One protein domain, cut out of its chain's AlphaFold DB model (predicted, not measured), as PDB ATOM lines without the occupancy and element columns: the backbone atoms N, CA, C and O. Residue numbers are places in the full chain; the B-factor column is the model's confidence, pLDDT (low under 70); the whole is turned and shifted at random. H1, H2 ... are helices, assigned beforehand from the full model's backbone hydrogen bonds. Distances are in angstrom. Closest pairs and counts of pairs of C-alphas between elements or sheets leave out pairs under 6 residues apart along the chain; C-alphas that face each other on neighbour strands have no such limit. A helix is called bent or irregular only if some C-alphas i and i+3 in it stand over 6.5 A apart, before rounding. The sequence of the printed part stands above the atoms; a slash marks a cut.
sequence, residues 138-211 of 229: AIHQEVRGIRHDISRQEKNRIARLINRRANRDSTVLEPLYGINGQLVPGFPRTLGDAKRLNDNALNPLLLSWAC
ATOM      1  N   ALA A 138      37.983  22.101 125.303       96.88
ATOM      2  CA  ALA A 138      39.274  22.788 125.352       96.88
ATOM      3  C   ALA A 138      40.160  22.431 124.147       96.88
ATOM      4  O   ALA A 138      40.622  23.327 123.441       96.88
ATOM      5  N   ILE A 139      40.306  21.138 123.836       97.88
ATOM      6  CA  ILE A 139      41.080  20.673 122.673       97.88
ATOM      7  C   ILE A 139      40.516  21.262 121.377       97.88
ATOM      8  O   ILE A 139      41.264  21.728 120.520       97.88
ATOM      9  N   HIS A 140      39.190  21.293 121.222       97.69
ATOM     10  CA  HIS A 140      38.570  21.865 120.033       97.69
ATOM     11  C   HIS A 140      38.871  23.366 119.888       97.69
ATOM     12  O   HIS A 140      39.120  23.850 118.781       97.69
ATOM     13  N   GLN A 141      38.880  24.117 120.993       95.94
ATOM     14  CA  GLN A 141      39.277  25.526 120.983       95.94
ATOM     15  C   GLN A 141      40.754  25.703 120.617       95.94
ATOM     16  O   GLN A 141      41.057  26.527 119.752       95.94
ATOM     17  N   GLU A 142      41.649  24.904 121.196       96.25
ATOM     18  CA  GLU A 142      43.083  24.944 120.887       96.25
ATOM     19  C   GLU A 142      43.358  24.620 119.416       96.25
ATOM     20  O   GLU A 142      44.058  25.372 118.739       96.25
ATOM     21  N   VAL A 143      42.743  23.564 118.873       97.25
ATOM     22  CA  VAL A 143      42.883  23.185 117.457       97.25
ATOM     23  C   VAL A 143      42.403  24.304 116.531       97.25
ATOM     24  O   VAL A 143      43.054  24.589 115.521       97.25
ATOM     25  N   ARG A 144      41.297  24.985 116.867       94.62
ATOM     26  CA  ARG A 144      40.844  26.166 116.110       94.62
ATOM     27  C   ARG A 144      41.858  27.305 116.186       94.62
ATOM     28  O   ARG A 144      42.178  27.883 115.148       94.62
ATOM     29  N   GLY A 145      42.395  27.590 117.372       91.94
ATOM     30  CA  GLY A 145      43.447  28.590 117.567       91.94
ATOM     31  C   GLY A 145      44.687  28.301 116.717       91.94
ATOM     32  O   GLY A 145      45.118  29.158 115.946       91.94
ATOM     33  N   ILE A 146      45.186  27.064 116.759       94.38
ATOM     34  CA  ILE A 146      46.332  26.608 115.960       94.38
ATOM     35  C   ILE A 146      46.048  26.766 114.464       94.38
ATOM     36  O   ILE A 146      46.887  27.283 113.726       94.38
ATOM     37  N   ARG A 147      44.857  26.373 113.996       94.44
ATOM     38  CA  ARG A 147      44.472  26.537 112.586       94.44
ATOM     39  C   ARG A 147      44.503  28.010 112.161       94.44
ATOM     40  O   ARG A 147      45.009  28.316 111.079       94.44
ATOM     41  N   HIS A 148      43.990  28.916 112.992       91.31
ATOM     42  CA  HIS A 148      44.043  30.354 112.717       91.31
ATOM     43  C   HIS A 148      45.480  30.885 112.705       91.31
ATOM     44  O   HIS A 148      45.846  31.637 111.797       91.31
ATOM     45  N   ASP A 149      46.309  30.454 113.653       90.69
ATOM     46  CA  ASP A 149      47.714  30.843 113.728       90.69
ATOM     47  C   ASP A 149      48.514  30.383 112.506       90.69
ATOM     48  O   ASP A 149      49.259  31.191 111.943       90.69
ATOM     49  N   ILE A 150      48.326  29.134 112.064       92.69
ATOM     50  CA  ILE A 150      48.956  28.588 110.854       92.69
ATOM     51  C   ILE A 150      48.525  29.401 109.631       92.69
ATOM     52  O   ILE A 150      49.371  29.861 108.867       92.69
ATOM     53  N   SER A 151      47.219  29.645 109.467       92.62
ATOM     54  CA  SER A 151      46.701  30.424 108.335       92.62
ATOM     55  C   SER A 151      47.288  31.839 108.292       92.62
ATOM     56  O   SER A 151      47.727  32.302 107.237       92.62
ATOM     57  N   ARG A 152      47.360  32.521 109.443       91.75
ATOM     58  CA  ARG A 152      47.988  33.844 109.559       91.75
ATOM     59  C   ARG A 152      49.477  33.792 109.218       91.75
ATOM     60  O   ARG A 152      49.966  34.657 108.492       91.75
ATOM     61  N   GLN A 153      50.209  32.825 109.769       92.38
ATOM     62  CA  GLN A 153      51.643  32.677 109.517       92.38
ATOM     63  C   GLN A 153      51.929  32.469 108.035       92.38
ATOM     64  O   GLN A 153      52.844  33.106 107.516       92.38
ATOM     65  N   GLU A 154      51.121  31.661 107.353       94.50
ATOM     66  CA  GLU A 154      51.288  31.401 105.927       94.50
ATOM     67  C   GLU A 154      51.020  32.653 105.082       94.50
ATOM     68  O   GLU A 154      51.859  33.035 104.267       94.50
ATOM     69  N   LYS A 155      49.929  33.386 105.356       92.75
ATOM     70  CA  LYS A 155      49.663  34.686 104.710       92.75
ATOM     71  C   LYS A 155      50.828  35.661 104.889       92.75
ATOM     72  O   LYS A 155      51.300  36.261 103.927       92.75
ATOM     73  N   ASN A 156      51.347  35.768 106.113       93.31
ATOM     74  CA  ASN A 156      52.487  36.634 106.412       93.31
ATOM     75  C   ASN A 156      53.782  36.156 105.743       93.31
ATOM     76  O   ASN A 156      54.607  36.980 105.348       93.31
ATOM     77  N   ARG A 157      53.989  34.841 105.610       94.44
ATOM     78  CA  ARG A 157      55.143  34.268 104.911       94.44
ATOM     79  C   ARG A 157      55.118  34.635 103.429       94.44
ATOM     80  O   ARG A 157      56.143  35.087 102.915       94.44
ATOM     81  N   ILE A 158      53.963  34.501 102.778       94.94
ATOM     82  CA  ILE A 158      53.758  34.879 101.372       94.94
ATOM     83  C   ILE A 158      53.980  36.384 101.188       94.94
ATOM     84  O   ILE A 158      54.795  36.776 100.354       94.94
ATOM     85  N   ALA A 159      53.354  37.221 102.020       93.31
ATOM     86  CA  ALA A 159      53.513  38.674 101.956       93.31
ATOM     87  C   ALA A 159      54.984  39.101 102.081       93.31
ATOM     88  O   ALA A 159      55.480  39.889 101.283       93.31
ATOM     89  N   ARG A 160      55.741  38.515 103.021       94.00
ATOM     90  CA  ARG A 160      57.187  38.777 103.153       94.00
ATOM     91  C   ARG A 160      57.974  38.367 101.911       94.00
ATOM     92  O   ARG A 160      58.910  39.069 101.536       94.00
ATOM     93  N   LEU A 161      57.637  37.231 101.300       95.31
ATOM     94  CA  LEU A 161      58.314  36.753 100.094       95.31
ATOM     95  C   LEU A 161      58.070  37.693  98.908       95.31
ATOM     96  O   LEU A 161      59.014  37.997  98.179       95.31
ATOM     97  N   ILE A 162      56.832  38.162  98.743       92.69
ATOM     98  CA  ILE A 162      56.447  39.102  97.686       92.69
ATOM     99  C   ILE A 162      57.099  40.465  97.931       92.69
ATOM    100  O   ILE A 162      57.811  40.967  97.063       92.69
ATOM    101  N   ASN A 163      56.977  41.009  99.144       94.44
ATOM    102  CA  ASN A 163      57.533  42.316  99.501       94.44
ATOM    103  C   ASN A 163      59.058  42.364  99.405       94.44
ATOM    104  O   ASN A 163      59.612  43.395  99.045       94.44
ATOM    105  N   ARG A 164      59.757  41.249  99.660       93.44
ATOM    106  CA  ARG A 164      61.215  41.169  99.470       93.44
ATOM    107  C   ARG A 164      61.635  41.447  98.023       93.44
ATOM    108  O   ARG A 164      62.752  41.892  97.796       93.44
ATOM    109  N   ARG A 165      60.765  41.162  97.049       93.19
ATOM    110  CA  ARG A 165      61.030  41.409  95.625       93.19
ATOM    111  C   ARG A 165      60.709  42.847  95.202       93.19
ATOM    112  O   ARG A 165      61.007  43.206  94.065       93.19
ATOM    113  N   ALA A 166      60.124  43.667  96.076       93.19
ATOM    114  CA  ALA A 166      59.839  45.065  95.781       93.19
ATOM    115  C   ALA A 166      61.142  45.873  95.708       93.19
ATOM    116  O   ALA A 166      61.918  45.908  96.662       93.19
ATOM    117  N   ASN A 167      61.382  46.531  94.574       93.62
ATOM    118  CA  ASN A 167      62.604  47.305  94.327       93.62
ATOM    119  C   ASN A 167      62.348  48.733  93.820       93.62
ATOM    120  O   ASN A 167      63.286  49.523  93.743       93.62
ATOM    121  N   ARG A 168      61.098  49.084  93.500       94.50
ATOM    122  CA  ARG A 168      60.697  50.437  93.096       94.50
ATOM    123  C   ARG A 168      59.839  51.052  94.184       94.50
ATOM    124  O   ARG A 168      59.019  50.366  94.784       94.50
ATOM    125  N   ASP A 169      59.978  52.356  94.387       93.31
ATOM    126  CA  ASP A 169      59.211  53.073  95.411       93.31
ATOM    127  C   ASP A 169      57.699  53.004  95.159       93.31
ATOM    128  O   ASP A 169      56.921  52.976  96.104       93.31
ATOM    129  N   SER A 170      57.277  52.883  93.898       94.25
ATOM    130  CA  SER A 170      55.872  52.712  93.518       94.25
ATOM    131  C   SER A 170      55.353  51.270  93.613       94.25
ATOM    132  O   SER A 170      54.173  51.040  93.348       94.25
ATOM    133  N   THR A 171      56.189  50.282  93.956       95.25
ATOM    134  CA  THR A 171      55.738  48.888  94.086       95.25
ATOM    135  C   THR A 171      54.770  48.758  95.257       95.25
ATOM    136  O   THR A 171      55.123  49.096  96.387       95.25
ATOM    137  N   VAL A 172      53.572  48.237  94.984       95.75
ATOM    138  CA  VAL A 172      52.551  47.936  95.996       95.75
ATOM    139  C   VAL A 172      53.015  46.771  96.869       95.75
ATOM    140  O   VAL A 172      53.503  45.766  96.351       95.75
ATOM    141  N   LEU A 173      52.875  46.915  98.185       94.62
ATOM    142  CA  LEU A 173      53.235  45.888  99.156       94.62
ATOM    143  C   LEU A 173      52.020  45.039  99.526       94.62
ATOM    144  O   LEU A 173      50.931  45.553  99.781       94.62
ATOM    145  N   GLU A 174      52.245  43.736  99.633       95.19
ATOM    146  CA  GLU A 174      51.307  42.810 100.252       95.19
ATOM    147  C   GLU A 174      51.269  43.054 101.758       95.19
ATOM    148  O   GLU A 174      52.322  43.085 102.413       95.19
ATOM    149  N   PRO A 175      50.087  43.231 102.353       92.38
ATOM    150  CA  PRO A 175      50.027  43.616 103.738       92.38
ATOM    151  C   PRO A 175      50.269  42.449 104.691       92.38
ATOM    152  O   PRO A 175      50.029  41.281 104.385       92.38
ATOM    153  N   LEU A 176      50.720  42.783 105.900       90.75
ATOM    154  CA  LEU A 176      50.824  41.820 106.988       90.75
ATOM    155  C   LEU A 176      49.523  41.753 107.789       90.75
ATOM    156  O   LEU A 176      48.781  42.726 107.908       90.75
ATOM    157  N   TYR A 177      49.289  40.588 108.379       89.38
ATOM    158  CA  TYR A 177      48.145  40.294 109.225       89.38
ATOM    159  C   TYR A 177      48.574  40.175 110.692       89.38
ATOM    160  O   TYR A 177      49.546  39.480 111.018       89.38
ATOM    161  N   GLY A 178      47.833  40.856 111.565       85.56
ATOM    162  CA  GLY A 178      48.005  40.866 113.015       85.56
ATOM    163  C   GLY A 178      47.465  39.603 113.688       85.56
ATOM    164  O   GLY A 178      47.001  38.666 113.035       85.56
ATOM    165  N   ILE A 179      47.531  39.557 115.022       79.56
ATOM    166  CA  ILE A 179      47.260  38.344 115.816       79.56
ATOM    167  C   ILE A 179      45.858  37.753 115.617       79.56
ATOM    168  O   ILE A 179      45.707  36.536 115.655       79.56
ATOM    169  N   ASN A 180      44.871  38.591 115.317       81.38
ATOM    170  CA  ASN A 180      43.480  38.234 115.042       81.38
ATOM    171  C   ASN A 180      43.219  37.857 113.567       81.38
ATOM    172  O   ASN A 180      42.069  37.709 113.162       81.38
ATOM    173  N   GLY A 181      44.269  37.748 112.747       84.12
ATOM    174  CA  GLY A 181      44.154  37.479 111.313       84.12
ATOM    175  C   GLY A 181      43.618  38.658 110.494       84.12
ATOM    176  O   GLY A 181      43.372  38.487 109.301       84.12
ATOM    177  N   GLN A 182      43.444  39.835 111.103       87.12
ATOM    178  CA  GLN A 182      43.069  41.063 110.405       87.12
ATOM    179  C   GLN A 182      44.303  41.779 109.863       87.12
ATOM    180  O   GLN A 182      45.424  41.555 110.316       87.12
ATOM    181  N   LEU A 183      44.075  42.643 108.880       89.25
ATOM    182  CA  LEU A 183      45.084  43.531 108.324       89.25
ATOM    183  C   LEU A 183      45.746  44.356 109.436       89.25
ATOM    184  O   LEU A 183      45.038  44.923 110.266       89.25
ATOM    185  N   VAL A 184      47.076  44.456 109.435       88.12
ATOM    186  CA  VAL A 184      47.790  45.398 110.307       88.12
ATOM    187  C   VAL A 184      47.350  46.827 109.950       88.12
ATOM    188  O   VAL A 184      47.587  47.265 108.818       88.12
ATOM    189  N   PRO A 185      46.691  47.563 110.866       86.31
ATOM    190  CA  PRO A 185      46.224  48.914 110.575       86.31
ATOM    191  C   PRO A 185      47.395  49.843 110.248       86.31
ATOM    192  O   PRO A 185      48.411  49.828 110.935       86.31
ATOM    193  N   GLY A 186      47.250  50.653 109.198       87.44
ATOM    194  CA  GLY A 186      48.288  51.600 108.780       87.44
ATOM    195  C   GLY A 186      49.483  50.971 108.055       87.44
ATOM    196  O   GLY A 186      50.492  51.648 107.875       87.44
ATOM    197  N   PHE A 187      49.400  49.700 107.641       90.31
ATOM    198  CA  PHE A 187      50.468  49.067 106.867       90.31
ATOM    199  C   PHE A 187      50.754  49.866 105.572       90.31
ATOM    200  O   PHE A 187      49.803  50.211 104.860       90.31
ATOM    201  N   PRO A 188      52.029  50.176 105.255       92.19
ATOM    202  CA  PRO A 188      52.386  50.986 104.091       92.19
ATOM    203  C   PRO A 188      51.911  50.330 102.793       92.19
ATOM    204  O   PRO A 188      52.111  49.134 102.581       92.19
ATOM    205  N   ARG A 189      51.288  51.119 101.909       92.69
ATOM    206  CA  ARG A 189      50.746  50.607 100.642       92.69
ATOM    207  C   ARG A 189      51.839  50.350  99.615       92.69
ATOM    208  O   ARG A 189      51.681  49.448  98.798       92.69
ATOM    209  N   THR A 190      52.927  51.116  99.649       95.44
ATOM    210  CA  THR A 190      54.048  50.993  98.711       95.44
ATOM    211  C   THR A 190      55.407  50.937  99.410       95.44
ATOM    212  O   THR A 190      55.539  51.296 100.583       95.44
ATOM    213  N   LEU A 191      56.446  50.503  98.690       93.12
ATOM    214  CA  LEU A 191      57.822  50.523  99.199       93.12
ATOM    215  C   LEU A 191      58.290  51.950  99.537       93.12
ATOM    216  O   LEU A 191      59.010  52.142 100.515       93.12
ATOM    217  N   GLY A 192      57.866  52.947  98.759       91.75
ATOM    218  CA  GLY A 192      58.141  54.358  99.023       91.75
ATOM    219  C   GLY A 192      57.514  54.833 100.334       91.75
ATOM    220  O   GLY A 192      58.187  55.501 101.118       91.75
ATOM    221  N   ASP A 193      56.272  54.423 100.616       91.19
ATOM    222  CA  ASP A 193      55.607  54.710 101.898       91.19
ATOM    223  C   ASP A 193      56.356  54.059 103.063       91.19
ATOM    224  O   ASP A 193      56.590  54.699 104.086       91.19
ATOM    225  N   ALA A 194      56.793  52.806 102.888       89.31
ATOM    226  CA  ALA A 194      57.557  52.083 103.900       89.31
ATOM    227  C   ALA A 194      58.906  52.758 104.204       89.31
ATOM    228  O   ALA A 194      59.281  52.873 105.367       89.31
ATOM    229  N   LYS A 195      59.613  53.257 103.179       90.00
ATOM    230  CA  LYS A 195      60.875  54.008 103.336       90.00
ATOM    231  C   LYS A 195      60.698  55.347 104.055       90.00
ATOM    232  O   LYS A 195      61.659  55.869 104.609       90.00
ATOM    233  N   ARG A 196      59.492  55.915 104.017       90.44
ATOM    234  CA  ARG A 196      59.139  57.193 104.652       90.44
ATOM    235  C   ARG A 196      58.620  57.039 106.083       90.44
ATOM    236  O   ARG A 196      58.323  58.050 106.716       90.44
ATOM    237  N   LEU A 197      58.500  55.810 106.593       88.94
ATOM    238  CA  LEU A 197      58.110  55.571 107.980       88.94
ATOM    239  C   LEU A 197      59.178  56.138 108.924       88.94
ATOM    240  O   LEU A 197      60.336  55.731 108.884       88.94
ATOM    241  N   ASN A 198      58.767  57.073 109.776       85.00
ATOM    242  CA  ASN A 198      59.559  57.577 110.895       85.00
ATOM    243  C   ASN A 198      59.155  56.865 112.196       85.00
ATOM    244  O   ASN A 198      58.141  56.163 112.235       85.00
ATOM    245  N   ASP A 199      59.908  57.075 113.274       77.94
ATOM    246  CA  ASP A 199      59.684  56.408 114.568       77.94
ATOM    247  C   ASP A 199      58.246  56.577 115.097       77.94
ATOM    248  O   ASP A 199      57.667  55.649 115.670       77.94
ATOM    249  N   ASN A 200      57.619  57.727 114.819       77.88
ATOM    250  CA  ASN A 200      56.237  58.024 115.208       77.88
ATOM    251  C   ASN A 200      55.202  57.159 114.469       77.88
ATOM    252  O   ASN A 200      54.184  56.796 115.055       77.88
ATOM    253  N   ALA A 201      55.447  56.808 113.203       77.19
ATOM    254  CA  ALA A 201      54.586  55.920 112.418       77.19
ATOM    255  C   ALA A 201      54.939  54.430 112.602       77.19
ATOM    256  O   ALA A 201      54.091  53.555 112.421       77.19
ATOM    257  N   LEU A 202      56.180  54.137 112.995       80.69
ATOM    258  CA  LEU A 202      56.704  52.782 113.146       80.69
ATOM    259  C   LEU A 202      56.294  52.144 114.487       80.69
ATOM    260  O   LEU A 202      55.946  50.963 114.522       80.69
ATOM    261  N   ASN A 203      56.229  52.926 115.571       77.69
ATOM    262  CA  ASN A 203      55.796  52.448 116.893       77.69
ATOM    263  C   ASN A 203      54.365  51.860 116.915       77.69
ATOM    264  O   ASN A 203      54.199  50.746 117.420       77.69
ATOM    265  N   PRO A 204      53.331  52.511 116.344       76.44
ATOM    266  CA  PRO A 204      51.981  51.942 116.265       76.44
ATOM    267  C   PRO A 204      51.926  50.624 115.479       76.44
ATOM    268  O   PRO A 204      51.231  49.686 115.877       76.44
ATOM    269  N   LEU A 205      52.703  50.524 114.393       77.62
ATOM    270  CA  LEU A 205      52.817  49.304 113.592       77.62
ATOM    271  C   LEU A 205      53.471  48.174 114.388       77.62
ATOM    272  O   LEU A 205      52.951  47.058 114.402       77.62
ATOM    273  N   LEU A 206      54.553  48.462 115.115       76.44
ATOM    274  CA  LEU A 206      55.200  47.485 115.987       76.44
ATOM    275  C   LEU A 206      54.285  47.030 117.125       76.44
ATOM    276  O   LEU A 206      54.208  45.829 117.360       76.44
ATOM    277  N   LEU A 207      53.537  47.925 117.781       74.44
ATOM    278  CA  LEU A 207      52.574  47.533 118.822       74.44
ATOM    279  C   LEU A 207      51.475  46.617 118.272       74.44
ATOM    280  O   LEU A 207      51.170  45.588 118.873       74.44
ATOM    281  N   SER A 208      50.921  46.944 117.101       70.00
ATOM    282  CA  SER A 208      49.892  46.116 116.457       70.00
ATOM    283  C   SER A 208      50.393  44.713 116.074       70.00
ATOM    284  O   SER A 208      49.609  43.767 115.952       70.00
ATOM    285  N   TRP A 209      51.712  44.564 115.924       64.31
ATOM    286  CA  TRP A 209      52.381  43.327 115.537       64.31
ATOM    287  C   TRP A 209      52.947  42.537 116.731       64.31
ATOM    288  O   TRP A 209      52.956  41.305 116.709       64.31
ATOM    289  N   ALA A 210      53.391  43.229 117.785       64.62
ATOM    290  CA  ALA A 210      54.134  42.693 118.928       64.62
ATOM    291  C   ALA A 210      53.270  42.276 120.131       64.62
ATOM    292  O   ALA A 210      53.828  41.844 121.141       64.62
ATOM    293  N   CYS A 211      51.934  42.325 120.045       52.91
ATOM    294  CA  CYS A 211      51.014  41.794 121.067       52.91
ATOM    295  C   CYS A 211      51.064  40.250 121.189       52.91
ATOM    296  O   CYS A 211      50.065  39.554 121.033       52.91
TER     297      CYS A 211
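Overview. This is residues 138 to 211 of the 229 residues of an uncharacterized protein of Tuber borchii (UniProt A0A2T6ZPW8). One long helix, H1, makes one side of a flat, loosely built model, and the shorter helix H3 makes the other side, running roughly back the other way. Between the later part of H1 and H3 lies the long loop of residues 165 to 190, which turns back beside H1 and then folds round again to reach H2, a very short helix at the turn before H3. The first residues of H1, 138 to 144, stand free and stick out at one end. The printed part has 74 residues with three named helices, H1, H2 and H3 in that order, and no named strand; its class is all helix. It is loose, with a radius of gyration of the C-alphas of 14.3 A, and spans 46 by 26 by 13 A.

Arrangement. The longest helix is H1, residues 138 to 164, and it touches no helix. H2, residues 191 to 195, is apart from H1, but only just: their closest C-alphas are 8.2 A apart. H3, residues 199 to 210, is apart from H1. H2 and H3 are also apart, though a tight link of 3 residues joins them. In H1 and H2 every O i to N i+4 pair is within hydrogen-bond range, while in H3 6 of 8 are. H3 is neither bent nor irregular, but only just: C-alphas 201 and 204 are 6.1 A apart.

Along the chain. H1 begins with C-alpha 138 of Ala at (39.274, 22.788, 125.352) and ends with C-alpha 164 of Arg at (61.215, 41.169, 99.470), 38.6 A from first to last C-alpha over 27 residues. H3 has 12 residues and runs 15.4 A from C-alpha 199 to C-alpha 210 at (54.134, 42.693, 118.928). H2 has five residues, Leu 191 to Lys 195, and C-alpha 191 stands at (57.822, 50.523, 99.199).

Size, cuts and confidence. The outline is flat, and the two C-alphas farthest apart are those of Ala 138 and Arg 168, at 47.6 A. The first and last printed C-alphas, of Ala 138 and Cys 211, are 22.7 A apart. The link from H1 to H2 is long, with 26 residues, and its C-alphas lie 2 to 20 A from the mean of the C-alphas. The printed part has no cut. The mean pLDDT of the printed part is 88.7, and residues 209 to 211 are under 70; H3 has a mean of 75, against 94 for H1 and 91 for H2.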